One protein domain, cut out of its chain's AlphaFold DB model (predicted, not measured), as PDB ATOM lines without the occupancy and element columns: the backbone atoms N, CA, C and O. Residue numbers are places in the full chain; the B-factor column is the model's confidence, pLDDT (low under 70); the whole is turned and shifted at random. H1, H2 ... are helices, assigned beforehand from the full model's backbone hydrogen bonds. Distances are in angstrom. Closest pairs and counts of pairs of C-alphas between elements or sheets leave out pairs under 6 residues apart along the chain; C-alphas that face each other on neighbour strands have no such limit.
ATOM      1  N   GLU A 130      96.323  54.198 129.370       81.75
ATOM      2  CA  GLU A 130      95.395  53.625 128.399       81.75
ATOM      3  C   GLU A 130      93.915  53.940 128.703       81.75
ATOM      4  O   GLU A 130      93.225  54.394 127.783       81.75
ATOM      5  N   PRO A 131      93.407  53.780 129.943       81.44
ATOM      6  CA  PRO A 131      92.033  54.157 130.275       81.44
ATOM      7  C   PRO A 131      91.760  55.655 130.092       81.44
ATOM      8  O   PRO A 131      90.697  56.023 129.593       81.44
ATOM      9  N   GLU A 132      92.713  56.516 130.455       83.62
ATOM     10  CA  GLU A 132      92.571  57.967 130.297       83.62
ATOM     11  C   GLU A 132      92.587  58.390 128.828       83.62
ATOM     12  O   GLU A 132      91.749  59.191 128.417       83.62
ATOM     13  N   ILE A 133      93.483  57.818 128.013       83.31
ATOM     14  CA  ILE A 133      93.497  58.037 126.561       83.31
ATOM     15  C   ILE A 133      92.173  57.564 125.967       83.31
ATOM     16  O   ILE A 133      91.601  58.267 125.141       83.31
ATOM     17  N   PHE A 134      91.662  56.404 126.376       80.62
ATOM     18  CA  PHE A 134      90.396  55.891 125.861       80.62
ATOM     19  C   PHE A 134      89.228  56.842 126.162       80.62
ATOM     20  O   PHE A 134      88.508  57.230 125.244       80.62
ATOM     21  N   GLN A 135      89.083  57.288 127.413       82.56
ATOM     22  CA  GLN A 135      88.043  58.249 127.803       82.56
ATOM     23  C   GLN A 135      88.210  59.605 127.103       82.56
ATOM     24  O   GLN A 135      87.228  60.212 126.674       82.56
ATOM     25  N   LEU A 136      89.453  60.074 126.958       85.69
ATOM     26  CA  LEU A 136      89.771  61.286 126.211       85.69
ATOM     27  C   LEU A 136      89.328  61.151 124.754       85.69
ATOM     28  O   LEU A 136      88.656  62.037 124.237       85.69
ATOM     29  N   VAL A 137      89.667  60.044 124.097       83.94
ATOM     30  CA  VAL A 137      89.275  59.796 122.710       83.94
ATOM     31  C   VAL A 137      87.755  59.716 122.575       83.94
ATOM     32  O   VAL A 137      87.217  60.342 121.666       83.94
ATOM     33  N   GLU A 138      87.050  59.031 123.480       80.44
ATOM     34  CA  GLU A 138      85.578  59.011 123.496       80.44
ATOM     35  C   GLU A 138      84.984  60.424 123.611       80.44
ATOM     36  O   GLU A 138      84.035  60.760 122.899       80.44
ATOM     37  N   HIS A 139      85.557  61.267 124.474       83.31
ATOM     38  CA  HIS A 139      85.120  62.649 124.644       83.31
ATOM     39  C   HIS A 139      85.382  63.498 123.394       83.31
ATOM     40  O   HIS A 139      84.478  64.181 122.912       83.31
ATOM     41  N   LEU A 140      86.597  63.425 122.839       84.00
ATOM     42  CA  LEU A 140      86.992  64.171 121.642       84.00
ATOM     43  C   LEU A 140      86.196  63.732 120.409       84.00
ATOM     44  O   LEU A 140      85.850  64.566 119.578       84.00
ATOM     45  N   TYR A 141      85.847  62.448 120.305       76.44
ATOM     46  CA  TYR A 141      85.046  61.910 119.205       76.44
ATOM     47  C   TYR A 141      83.656  62.557 119.109       76.44
ATOM     48  O   TYR A 141      83.132  62.765 118.014       76.44
ATOM     49  N   ALA A 142      83.050  62.891 120.250       76.50
ATOM     50  CA  ALA A 142      81.746  63.548 120.297       76.50
ATOM     51  C   ALA A 142      81.806  65.048 119.945       76.50
ATOM     52  O   ALA A 142      80.758  65.675 119.771       76.50
ATOM     53  N   GLU A 143      83.004  65.625 119.828       83.88
ATOM     54  CA  GLU A 143      83.219  67.063 119.755       83.88
ATOM     55  C   GLU A 143      83.835  67.497 118.420       83.88
ATOM     56  O   GLU A 143      84.875  67.006 117.986       83.88
ATOM     57  N   LYS A 144      83.216  68.489 117.777       80.44
ATOM     58  CA  LYS A 144      83.659  69.036 116.482       80.44
ATOM     59  C   LYS A 144      84.340  70.395 116.608       80.44
ATOM     60  O   LYS A 144      84.852  70.913 115.618       80.44
ATOM     61  N   ASN A 145      84.312  71.005 117.791       86.75
ATOM     62  CA  ASN A 145      84.881  72.315 118.054       86.75
ATOM     63  C   ASN A 145      86.379  72.209 118.404       86.75
ATOM     64  O   ASN A 145      86.714  71.711 119.482       86.75
ATOM     65  N   PRO A 146      87.287  72.761 117.575       84.81
ATOM     66  CA  PRO A 146      88.729  72.709 117.829       84.81
ATOM     67  C   PRO A 146      89.153  73.347 119.161       84.81
ATOM     68  O   PRO A 146      90.168  72.962 119.733       84.81
ATOM     69  N   ARG A 147      88.388  74.320 119.679       87.94
ATOM     70  CA  ARG A 147      88.710  74.966 120.964       87.94
ATOM     71  C   ARG A 147      88.565  74.007 122.140       87.94
ATOM     72  O   ARG A 147      89.409  74.011 123.024       87.94
ATOM     73  N   VAL A 148      87.538  73.159 122.114       89.50
ATOM     74  CA  VAL A 148      87.303  72.168 123.173       89.50
ATOM     75  C   VAL A 148      88.405  71.111 123.168       89.50
ATOM     76  O   VAL A 148      88.824  70.659 124.232       89.50
ATOM     77  N   TRP A 149      88.933  70.767 121.990       90.94
ATOM     78  CA  TRP A 149      90.105  69.902 121.871       90.94
ATOM     79  C   TRP A 149      91.328  70.539 122.540       90.94
ATOM     80  O   TRP A 149      91.937  69.907 123.399       90.94
ATOM     81  N   GLU A 150      91.652  71.796 122.217       89.62
ATOM     82  CA  GLU A 150      92.784  72.508 122.831       89.62
ATOM     83  C   GLU A 150      92.654  72.597 124.357       89.62
ATOM     84  O   GLU A 150      93.592  72.264 125.083       89.62
ATOM     85  N   GLU A 151      91.482  73.006 124.847       89.88
ATOM     86  CA  GLU A 151      91.196  73.130 126.278       89.88
ATOM     87  C   GLU A 151      91.307  71.779 126.990       89.88
ATOM     88  O   GLU A 151      91.892  71.692 128.070       89.88
ATOM     89  N   THR A 152      90.794  70.707 126.379       89.62
ATOM     90  CA  THR A 152      90.827  69.361 126.963       89.62
ATOM     91  C   THR A 152      92.248  68.809 127.020       89.62
ATOM     92  O   THR A 152      92.666  68.338 128.078       89.62
ATOM     93  N   LEU A 153      93.000  68.899 125.919       88.94
ATOM     94  CA  LEU A 153      94.386  68.430 125.852       88.94
ATOM     95  C   LEU A 153      95.280  69.204 126.831       88.94
ATOM     96  O   LEU A 153      96.061  68.592 127.561       88.94
ATOM     97  N   SER A 154      95.101  70.526 126.909       85.31
ATOM     98  CA  SER A 154      95.829  71.384 127.852       85.31
ATOM     99  C   SER A 154      95.495  71.035 129.302       85.31
ATOM    100  O   SER A 154      96.396  70.869 130.118       85.31
ATOM    101  N   ARG A 155      94.206  70.862 129.631       84.56
ATOM    102  CA  ARG A 155      93.750  70.515 130.988       84.56
ATOM    103  C   ARG A 155      94.284  69.165 131.464       84.56
ATOM    104  O   ARG A 155      94.528  69.000 132.652       84.56
ATOM    105  N   MET A 156      94.451  68.205 130.558       79.56
ATOM    106  CA  MET A 156      95.005  66.885 130.880       79.56
ATOM    107  C   MET A 156      96.541  66.860 130.917       79.56
ATOM    108  O   MET A 156      97.125  65.798 131.136       79.56
ATOM    109  N   ASN A 157      97.199  68.010 130.724       78.06
ATOM    110  CA  ASN A 157      98.654  68.127 130.624       78.06
ATOM    111  C   ASN A 157      99.248  67.196 129.551       78.06
ATOM    112  O   ASN A 157     100.368  66.699 129.702       78.06
ATOM    113  N   ILE A 158      98.505  66.960 128.460       83.12
ATOM    114  CA  ILE A 158      98.962  66.118 127.353       83.12
ATOM    115  C   ILE A 158     100.230  66.726 126.767       83.12
ATOM    116  O   ILE A 158     100.284  67.906 126.424       83.12
ATOM    117  N   LYS A 159     101.268  65.900 126.649       76.94
ATOM    118  CA  LYS A 159     102.506  66.283 125.983       76.94
ATOM    119  C   LYS A 159     102.453  65.883 124.519       76.94
ATOM    120  O   LYS A 159     101.790  64.923 124.127       76.94
ATOM    121  N   THR A 160     103.254  66.577 123.729       72.38
ATOM    122  CA  THR A 160     103.518  66.310 122.317       72.38
ATOM    123  C   THR A 160     103.784  64.826 122.024       72.38
ATOM    124  O   THR A 160     103.316  64.285 121.027       72.38
ATOM    125  N   THR A 161     104.498  64.141 122.919       70.88
ATOM    126  CA  THR A 161     104.849  62.715 122.810       70.88
ATOM    127  C   THR A 161     103.674  61.766 123.059       70.88
ATOM    128  O   THR A 161     103.704  60.625 122.612       70.88
ATOM    129  N   THR A 162     102.621  62.221 123.737       78.38
ATOM    130  CA  THR A 162     101.389  61.459 123.991       78.38
ATOM    131  C   THR A 162     100.399  61.579 122.831       78.38
ATOM    132  O   THR A 162      99.570  60.695 122.622       78.38
ATOM    133  N   CYS A 163     100.501  62.646 122.036       83.44
ATOM    134  CA  CYS A 163      99.613  62.920 120.910       83.44
ATOM    135  C   CYS A 163      99.590  61.788 119.865       83.44
ATOM    136  O   CYS A 163      98.531  61.493 119.313       83.44
ATOM    137  N   SER A 164     100.714  61.096 119.637       77.12
ATOM    138  CA  SER A 164     100.751  59.910 118.770       77.12
ATOM    139  C   SER A 164      99.922  58.754 119.325       77.12
ATOM    140  O   SER A 164      99.214  58.108 118.564       77.12
ATOM    141  N   ASN A 165      99.948  58.531 120.643       76.44
ATOM    142  CA  ASN A 165      99.185  57.460 121.291       76.44
ATOM    143  C   ASN A 165      97.681  57.766 121.278       76.44
ATOM    144  O   ASN A 165      96.867  56.863 121.113       76.44
ATOM    145  N   ILE A 166      97.306  59.044 121.420       82.00
ATOM    146  CA  ILE A 166      95.915  59.496 121.263       82.00
ATOM    147  C   ILE A 166      95.442  59.213 119.838       82.00
ATOM    148  O   ILE A 166      94.369  58.645 119.643       82.00
ATOM    149  N   PHE A 167      96.256  59.576 118.846       81.12
ATOM    150  CA  PHE A 167      95.942  59.330 117.447       81.12
ATOM    151  C   PHE A 167      95.837  57.830 117.130       81.12
ATOM    152  O   PHE A 167      94.866  57.407 116.510       81.12
ATOM    153  N   GLU A 168      96.779  57.014 117.602       75.88
ATOM    154  CA  GLU A 168      96.740  55.555 117.462       75.88
ATOM    155  C   GLU A 168      95.467  54.973 118.091       75.88
ATOM    156  O   GLU A 168      94.742  54.238 117.427       75.88
ATOM    157  N   LYS A 169      95.102  55.397 119.309       77.50
ATOM    158  CA  LYS A 169      93.877  54.927 119.973       77.50
ATOM    159  C   LYS A 169      92.601  55.380 119.259       77.50
ATOM    160  O   LYS A 169      91.641  54.613 119.198       77.50
ATOM    161  N   MET A 170      92.584  56.585 118.678       77.94
ATOM    162  CA  MET A 170      91.508  57.010 117.774       77.94
ATOM    163  C   MET A 170      91.376  56.021 116.618       77.94
ATOM    164  O   MET A 170      90.274  55.543 116.353       77.94
ATOM    165  N   MET A 171      92.487  55.679 115.961       74.38
ATOM    166  CA  MET A 171      92.487  54.732 114.847       74.38
ATOM    167  C   MET A 171      92.035  53.342 115.300       74.38
ATOM    168  O   MET A 171      91.211  52.735 114.624       74.38
ATOM    169  N   ASP A 172      92.458  52.880 116.477       69.38
ATOM    170  CA  ASP A 172      91.992  51.624 117.073       69.38
ATOM    171  C   ASP A 172      90.485  51.590 117.296       69.38
ATOM    172  O   ASP A 172      89.828  50.583 117.020       69.38
ATOM    173  N   MET A 173      89.910  52.701 117.748       69.25
ATOM    174  CA  MET A 173      88.467  52.821 117.922       69.25
ATOM    175  C   MET A 173      87.717  52.828 116.590       69.25
ATOM    176  O   MET A 173      86.671  52.189 116.487       69.25
ATOM    177  N   TYR A 174      88.261  53.477 115.556       67.31
ATOM    178  CA  TYR A 174      87.688  53.436 114.206       67.31
ATOM    179  C   TYR A 174      87.797  52.053 113.561       67.31
ATOM    180  O   TYR A 174      86.879  51.620 112.862       67.31
ATOM    181  N   PHE A 175      88.925  51.376 113.761       60.50
ATOM    182  CA  PHE A 175      89.316  50.249 112.933       60.50
ATOM    183  C   PHE A 175      89.350  48.917 113.636       60.50
ATOM    184  O   PHE A 175      89.326  47.941 112.915       60.50
ATOM    185  N   TYR A 176      89.385  48.790 114.961       55.94
ATOM    186  CA  TYR A 176      89.730  47.514 115.604       55.94
ATOM    187  C   TYR A 176      88.827  47.095 116.773       55.94
ATOM    188  O   TYR A 176      88.853  45.919 117.132       55.94
ATOM    189  N   VAL A 177      87.944  47.958 117.293       55.19
ATOM    190  CA  VAL A 177      87.005  47.580 118.371       55.19
ATOM    191  C   VAL A 177      85.968  46.545 117.877       55.19
ATOM    192  O   VAL A 177      85.182  46.847 116.973       55.19
ATOM    193  N   PRO A 178      85.944  45.309 118.429       42.91
ATOM    194  CA  PRO A 178      85.043  44.248 117.990       42.91
ATOM    195  C   PRO A 178      83.599  44.486 118.439       42.91
ATOM    196  O   PRO A 178      83.310  44.878 119.566       42.91
ATOM    197  N   ASN A 179      82.689  44.156 117.535       44.59
ATOM    198  CA  ASN A 179      81.255  44.416 117.537       44.59
ATOM    199  C   ASN A 179      80.432  43.565 118.538       44.59
ATOM    200  O   ASN A 179      79.386  43.043 118.160       44.59
ATOM    201  N   SER A 180      80.889  43.338 119.778       39.28
ATOM    202  CA  SER A 180      80.212  42.377 120.674       39.28
ATOM    203  C   SER A 180      79.354  42.976 121.789       39.28
ATOM    204  O   SER A 180      78.426  42.297 122.199       39.28
ATOM    205  N   ASN A 181      79.564  44.221 122.241       38.38
ATOM    206  CA  ASN A 181      78.663  44.885 123.215       38.38
ATOM    207  C   ASN A 181      78.612  46.425 123.110       38.38
ATOM    208  O   ASN A 181      77.838  47.078 123.809       38.38
ATOM    209  N   SER A 182      79.398  47.031 122.220       40.59
ATOM    210  CA  SER A 182      79.521  48.481 122.039       40.59
ATOM    211  C   SER A 182      78.696  48.994 120.851       40.59
ATOM    212  O   SER A 182      79.180  49.778 120.040       40.59
ATOM    213  N   GLN A 183      77.417  48.605 120.748       39.06
ATOM    214  CA  GLN A 183      76.512  49.077 119.679       39.06
ATOM    215  C   GLN A 183      76.393  50.615 119.583       39.06
ATOM    216  O   GLN A 183      75.940  51.131 118.565       39.06
ATOM    217  N   LYS A 184      76.830  51.366 120.604       46.28
ATOM    218  CA  LYS A 184      76.914  52.836 120.567       46.28
ATOM    219  C   LYS A 184      78.048  53.391 119.699       46.28
ATOM    220  O   LYS A 184      77.951  54.541 119.285       46.28
ATOM    221  N   TYR A 185      79.079  52.599 119.413       42.97
ATOM    222  CA  TYR A 185      80.274  53.027 118.681       42.97
ATOM    223  C   TYR A 185      80.415  52.330 117.332       42.97
ATOM    224  O   TYR A 185      81.515  52.253 116.791       42.97
ATOM    225  N   ILE A 186      79.301  51.868 116.746       40.81
ATOM    226  CA  ILE A 186      79.248  51.579 115.310       40.81
ATOM    227  C   ILE A 186      79.315  52.928 114.584       40.81
ATOM    228  O   ILE A 186      78.346  53.424 114.010       40.81
ATOM    229  N   GLY A 187      80.490  53.547 114.629       44.22
ATOM    230  CA  GLY A 187      80.910  54.422 113.569       44.22
ATOM    231  C   GLY A 187      80.911  53.551 112.327       44.22
ATOM    232  O   GLY A 187      81.725  52.639 112.193       44.22
ATOM    233  N   LYS A 188      80.004  53.842 111.391       50.62
ATOM    234  CA  LYS A 188      80.350  53.680 109.978       50.62
ATOM    235  C   LYS A 188      81.794  54.157 109.857       50.62
ATOM    236  O   LYS A 188      82.105  55.201 110.434       50.62
ATOM    237  N   ILE A 189      82.661  53.391 109.198       50.62
ATOM    238  CA  ILE A 189      84.011  53.849 108.863       50.62
ATOM    239  C   ILE A 189      83.819  55.064 107.947       50.62
ATOM    240  O   ILE A 189      83.767  54.957 106.726       50.62
ATOM    241  N   ASP A 190      83.569  56.214 108.561       60.19
ATOM    242  CA  ASP A 190      83.260  57.455 107.899       60.19
ATOM    243  C   ASP A 190      84.603  58.095 107.675       60.19
ATOM    244  O   ASP A 190      85.263  58.581 108.601       60.19
ATOM    245  N   SER A 191      85.024  58.029 106.422       61.16
ATOM    246  CA  SER A 191      86.343  58.478 106.063       61.16
ATOM    247  C   SER A 191      86.588  59.941 106.338       61.16
ATOM    248  O   SER A 191      87.724  60.360 106.549       61.16
ATOM    249  N   LYS A 192      85.501  60.701 106.408       67.62
ATOM    250  CA  LYS A 192      85.535  62.086 106.808       67.62
ATOM    251  C   LYS A 192      85.895  62.240 108.282       67.62
ATOM    252  O   LYS A 192      86.735  63.069 108.590       67.62
ATOM    253  N   ASN A 193      85.359  61.412 109.177       71.62
ATOM    254  CA  ASN A 193      85.606  61.550 110.615       71.62
ATOM    255  C   ASN A 193      87.060  61.236 110.994       71.62
ATOM    256  O   ASN A 193      87.624  61.923 111.842       71.62
ATOM    257  N   VAL A 194      87.700  60.259 110.339       73.94
ATOM    258  CA  VAL A 194      89.129  59.959 110.559       73.94
ATOM    259  C   VAL A 194      90.010  61.125 110.114       73.94
ATOM    260  O   VAL A 194      90.895  61.562 110.850       73.94
ATOM    261  N   VAL A 195      89.744  61.647 108.917       77.31
ATOM    262  CA  VAL A 195      90.486  62.774 108.350       77.31
ATOM    263  C   VAL A 195      90.262  64.045 109.175       77.31
ATOM    264  O   VAL A 195      91.228  64.714 109.538       77.31
ATOM    265  N   ASP A 196      89.016  64.333 109.552       81.44
ATOM    266  CA  ASP A 196      88.653  65.458 110.415       81.44
ATOM    267  C   ASP A 196      89.327  65.330 111.791       81.44
ATOM    268  O   ASP A 196      89.901  66.302 112.270       81.44
ATOM    269  N   SER A 197      89.355  64.134 112.398       82.88
ATOM    270  CA  SER A 197      90.029  63.896 113.689       82.88
ATOM    271  C   SER A 197      91.534  64.155 113.600       82.88
ATOM    272  O   SER A 197      92.101  64.798 114.481       82.88
ATOM    273  N   TYR A 198      92.187  63.709 112.520       85.56
ATOM    274  CA  TYR A 198      93.599  64.005 112.276       85.56
ATOM    275  C   TYR A 198      93.843  65.515 112.143       85.56
ATOM    276  O   TYR A 198      94.763  66.053 112.766       85.56
ATOM    277  N   TYR A 199      93.020  66.226 111.366       87.94
ATOM    278  CA  TYR A 199      93.162  67.671 111.179       87.94
ATOM    279  C   TYR A 199      92.840  68.476 112.442       87.94
ATOM    280  O   TYR A 199      93.516  69.470 112.702       87.94
ATOM    281  N   LEU A 200      91.857  68.047 113.236       89.31
ATOM    282  CA  LEU A 200      91.523  68.653 114.524       89.31
ATOM    283  C   LEU A 200      92.659  68.453 115.525       89.31
ATOM    284  O   LEU A 200      93.162  69.436 116.062       89.31
ATOM    285  N   LEU A 201      93.132  67.213 115.704       88.38
ATOM    286  CA  LEU A 201      94.221  66.897 116.630       88.38
ATOM    287  C   LEU A 201      95.494  67.658 116.262       88.38
ATOM    288  O   LEU A 201      96.044  68.398 117.074       88.38
ATOM    289  N   SER A 202      95.927  67.538 115.008       89.88
ATOM    290  CA  SER A 202      97.139  68.193 114.505       89.88
ATOM    291  C   SER A 202      96.990  69.706 114.296       89.88
ATOM    292  O   SER A 202      97.959  70.399 113.965       89.88
ATOM    293  N   GLY A 203      95.769  70.228 114.429       88.69
ATOM    294  CA  GLY A 203      95.453  71.653 114.435       88.69
ATOM    295  C   GLY A 203      95.614  72.302 115.810       88.69
ATOM    296  O   GLY A 203      95.710  73.526 115.871       88.69
ATOM    297  N   THR A 204      95.675  71.508 116.883       90.50
ATOM    298  CA  THR A 204      95.927  72.011 118.240       90.50
ATOM    299  C   THR A 204      97.385  72.422 118.426       90.50
ATOM    300  O   THR A 204      98.286  71.863 117.795       90.50
ATOM    301  N   SER A 205      97.640  73.387 119.308       89.56
ATOM    302  CA  SER A 205      98.998  73.812 119.652       89.56
ATOM    303  C   SER A 205      99.774  72.665 120.309       89.56
ATOM    304  O   SER A 205     100.922  72.404 119.937       89.56
ATOM    305  N   THR A 206      99.089  71.903 121.167       86.19
ATOM    306  CA  THR A 206      99.621  70.751 121.908       86.19
ATOM    307  C   THR A 206     100.081  69.608 120.993       86.19
ATOM    308  O   THR A 206     101.161  69.054 121.192       86.19
ATOM    309  N   CYS A 207      99.298  69.268 119.961       88.38
ATOM    310  CA  CYS A 207      99.564  68.120 119.083       88.38
ATOM    311  C   CYS A 207      99.980  68.503 117.653       88.38
ATOM    312  O   CYS A 207      99.934  67.676 116.738       88.38
ATOM    313  N   SER A 208     100.427  69.743 117.446       89.06
ATOM    314  CA  SER A 208     100.851  70.255 116.135       89.06
ATOM    315  C   SER A 208     102.000  69.457 115.497       89.06
ATOM    316  O   SER A 208     102.033  69.299 114.273       89.06
ATOM    317  N   SER A 209     102.890  68.885 116.313       83.50
ATOM    318  CA  SER A 209     104.037  68.081 115.865       83.50
ATOM    319  C   SER A 209     103.658  66.740 115.231       83.50
ATOM    320  O   SER A 209     104.499  66.122 114.583       83.50
ATOM    321  N   ILE A 210     102.408  66.269 115.371       81.25
ATOM    322  CA  ILE A 210     101.962  65.034 114.705       81.25
ATOM    323  C   ILE A 210     102.238  65.122 113.198       81.25
ATOM    324  O   ILE A 210     102.579  64.118 112.582       81.25
ATOM    325  N   LYS A 211     102.157  66.323 112.611       81.81
ATOM    326  CA  LYS A 211     102.442  66.562 111.187       81.81
ATOM    327  C   LYS A 211     103.887  66.248 110.796       81.81
ATOM    328  O   LYS A 211     104.152  66.012 109.621       81.81
ATOM    329  N   GLU A 212     104.815  66.261 111.748       79.25
ATOM    330  CA  GLU A 212     106.212  65.880 111.530       79.25
ATOM    331  C   GLU A 212     106.367  64.355 111.501       79.25
ATOM    332  O   GLU A 212     107.138  63.827 110.701       79.25
ATOM    333  N   LEU A 213     105.589  63.645 112.326       70.38
ATOM    334  CA  LEU A 213     105.572  62.181 112.390       70.38
ATOM    335  C   LEU A 213     104.805  61.567 111.213       70.38
ATOM    336  O   LEU A 213     105.234  60.572 110.629       70.38
ATOM    337  N   ILE A 214     103.670  62.164 110.861       70.75
ATOM    338  CA  ILE A 214     102.794  61.723 109.781       70.75
ATOM    339  C   ILE A 214     102.461  62.952 108.930       70.75
ATOM    340  O   ILE A 214     101.452  63.608 109.168       70.75
ATOM    341  N   PRO A 215     103.285  63.304 107.928       76.94
ATOM    342  CA  PRO A 215     102.987  64.425 107.042       76.94
ATOM    343  C   PRO A 215     101.625  64.245 106.377       76.94
ATOM    344  O   PRO A 215     101.320  63.148 105.918       76.94
ATOM    345  N   THR A 216     100.833  65.309 106.237       73.75
ATOM    346  CA  THR A 216      99.461  65.244 105.692       73.75
ATOM    347  C   THR A 216      99.364  64.490 104.359       73.75
ATOM    348  O   THR A 216      98.478  63.663 104.166       73.75
ATOM    349  N   SER A 217     100.327  64.699 103.458       70.06
ATOM    350  CA  SER A 217     100.393  64.001 102.164       70.06
ATOM    351  C   SER A 217     100.666  62.497 102.283       70.06
ATOM    352  O   SER A 217     100.286  61.718 101.406       70.06
ATOM    353  N   SER A 218     101.348  62.081 103.351       68.75
ATOM    354  CA  SER A 218     101.600  60.679 103.686       68.75
ATOM    355  C   SER A 218     100.437  60.087 104.476       68.75
ATOM    356  O   SER A 218     100.081  58.939 104.225       68.75
ATOM    357  N   PHE A 219      99.803  60.876 105.350       70.25
ATOM    358  CA  PHE A 219      98.597  60.501 106.081       70.25
ATOM    359  C   PHE A 219      97.477  60.110 105.121       70.25
ATOM    360  O   PHE A 219      96.955  59.017 105.249       70.25
ATOM    361  N   GLU A 220      97.160  60.924 104.109       64.75
ATOM    362  CA  GLU A 220      96.095  60.597 103.147       64.75
ATOM    363  C   GLU A 220      96.369  59.284 102.394       64.75
ATOM    364  O   GLU A 220      95.467  58.468 102.199       64.75
ATOM    365  N   LYS A 221      97.629  59.029 102.014       61.72
ATOM    366  CA  LYS A 221      98.030  57.778 101.348       61.72
ATOM    367  C   LYS A 221      97.956  56.573 102.281       61.72
ATOM    368  O   LYS A 221      97.418  55.541 101.882       61.72
ATOM    369  N   TRP A 222      98.501  56.705 103.491       71.94
ATOM    370  CA  TRP A 222      98.427  55.683 104.533       71.94
ATOM    371  C   TRP A 222      96.971  55.380 104.862       71.94
ATOM    372  O   TRP A 222      96.573  54.228 104.827       71.94
ATOM    373  N   TYR A 223      96.158  56.412 105.056       64.56
ATOM    374  CA  TYR A 223      94.749  56.319 105.381       64.56
ATOM    375  C   TYR A 223      93.957  55.573 104.304       64.56
ATOM    376  O   TYR A 223      93.198  54.663 104.613       64.56
ATOM    377  N   VAL A 224      94.175  55.887 103.023       60.47
ATOM    378  CA  VAL A 224      93.555  55.149 101.911       60.47
ATOM    379  C   VAL A 224      94.002  53.683 101.884       60.47
ATOM    380  O   VAL A 224      93.197  52.806 101.571       60.47
ATOM    381  N   ALA A 225      95.269  53.394 102.188       56.66
ATOM    382  CA  ALA A 225      95.779  52.025 102.253       56.66
ATOM    383  C   ALA A 225      95.236  51.255 103.469       56.66
ATOM    384  O   ALA A 225      94.848  50.099 103.328       56.66
ATOM    385  N   GLU A 226      95.155  51.900 104.630       59.16
ATOM    386  CA  GLU A 226      94.622  51.337 105.867       59.16
ATOM    387  C   GLU A 226      93.129  51.080 105.728       59.16
ATOM    388  O   GLU A 226      92.680  49.972 105.993       59.16
ATOM    389  N   LEU A 227      92.374  52.039 105.177       56.03
ATOM    390  CA  LEU A 227      90.989  51.825 104.782       56.03
ATOM    391  C   LEU A 227      90.878  50.579 103.919       56.03
ATOM    392  O   LEU A 227      90.125  49.690 104.278       56.03
ATOM    393  N   LYS A 228      91.620  50.485 102.809       53.84
ATOM    394  CA  LYS A 228      91.583  49.302 101.937       53.84
ATOM    395  C   LYS A 228      91.807  48.024 102.745       53.84
ATOM    396  O   LYS A 228      90.983  47.122 102.665       53.84
ATOM    397  N   THR A 229      92.855  47.970 103.561       52.41
ATOM    398  CA  THR A 229      93.182  46.815 104.411       52.41
ATOM    399  C   THR A 229      92.057  46.465 105.386       52.41
ATOM    400  O   THR A 229      91.673  45.300 105.463       52.41
ATOM    401  N   GLN A 230      91.478  47.449 106.077       50.12
ATOM    402  CA  GLN A 230      90.367  47.247 107.011       50.12
ATOM    403  C   GLN A 230      89.068  46.871 106.300       50.12
ATOM    404  O   GLN A 230      88.331  45.999 106.757       50.12
ATOM    405  N   TYR A 231      88.807  47.469 105.138       50.16
ATOM    406  CA  TYR A 231      87.710  47.099 104.252       50.16
ATOM    407  C   TYR A 231      87.858  45.644 103.774       50.16
ATOM    408  O   TYR A 231      86.855  44.939 103.678       50.16
ATOM    409  N   PHE A 232      89.081  45.158 103.535       47.84
ATOM    410  CA  PHE A 232      89.336  43.755 103.187       47.84
ATOM    411  C   PHE A 232      89.234  42.798 104.368       47.84
ATOM    412  O   PHE A 232      88.729  41.690 104.203       47.84
ATOM    413  N   SER A 233      89.710  43.198 105.545       42.44
ATOM    414  CA  SER A 233      89.777  42.316 106.710       42.44
ATOM    415  C   SER A 233      88.432  42.153 107.427       42.44
ATOM    416  O   SER A 233      88.257  41.170 108.146       42.44
ATOM    417  N   LYS A 234      87.475  43.083 107.241       42.91
ATOM    418  CA  LYS A 234      86.261  43.164 108.076       42.91
ATOM    419  C   LYS A 234      84.915  42.921 107.403       42.91
ATOM    420  O   LYS A 234      83.933  42.808 108.140       42.91
ATOM    421  N   PHE A 235      84.801  42.836 106.073       47.19
ATOM    422  CA  PHE A 235      83.464  42.875 105.463       47.19
ATOM    423  C   PHE A 235      82.771  41.545 105.157       47.19
ATOM    424  O   PHE A 235      83.253  40.701 104.405       47.19
TER     425      PHE A 235
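This is residues 130 to 235 of the 348 residues of an uncharacterized protein of Bdellovibrio sp. ZAP7 (UniProt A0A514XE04). A helical hairpin of H3 and H4, its two helices side by side, makes the middle layer; H1 crosses H3 on one side of it, and H2 folds back next to H1 at the hairpin's end away from its loop. The long helix H6 runs loosely over the opposite side, led in by the short H5, and residues 179 to 184 of the hairpin's loop stick out. The printed part has 106 residues, with six named helices in the order H1 to H6 and no named strand; the class is all helix. It is compact, with a radius of gyration of the C-alphas of 13.6 A, and spans 38 by 33 by 23 A.

H1 is residues 130 to 141 and measures 16.1 A from first to last C-alpha, beginning at C-alpha 130 at (95.395, 53.625, 128.399). H2 is residues 146 to 155, 14.3 A long. H3 is residues 163 to 175, 18.2 A long, beginning at C-alpha 163 at (99.613, 62.920, 120.910). H4 is residues 191 to 201, 15.6 A long. H5 is residues 210 to 213, 5.2 A long. H6, the longest, is residues 216 to 234 and measures 25.8 A, ending at C-alpha 234 at (86.261, 43.164, 108.076).

H1 touches H3 with residues 133 to 137 alone, the closest C-alphas being those of Ile 133 and Ile 166, 6.0 A apart; their lines are only just about perpendicular, at 72 degrees. H1 and H2 are close but not clearly touching, with the C-alphas of Leu 140 and Trp 149 closest at 6.5 A, and run opposite ways at a shallow tilt of 23 degrees. H2 and H4 only just touch, with 3 pairs of C-alphas within 8 A, and only at their ends; Pro 146 and Leu 200 have the closest C-alphas, 5.9 A apart. H3 and H4 form a helical hairpin: they touch, closest at the C-alphas of Phe 167 and Tyr 198, 7.4 A apart, and run opposite ways at a shallow tilt of 15 degrees. H5 is near H4, with 6 pairs of C-alphas within 10 A. H6 is close to H3 but not clearly touching, closest at the C-alphas of Phe 175 and Gln 230, 6.7 A apart. H6 is also close to H4 but not clearly touching, with the C-alphas of Val 195 and Glu 220 closest at 8.0 A. H6 is apart from H1 and H2. Every O i to N i+4 pair is within hydrogen-bond range in H1, H2, H3 and H4, and 14 of 15 are in H6; H5 is too short for such a pair.

The two C-alphas farthest apart, those of Arg 155 and Phe 235, are 39.0 A apart. The printed part has no cut. The link from H3 to H4 is long, with 15 residues, and within it residues 179 to 184 stand free. The mean pLDDT of the printed part of this model is 71.7; 37 residues are under 70, namely 172 to 192, 218, 220 to 221 and 223 to 235.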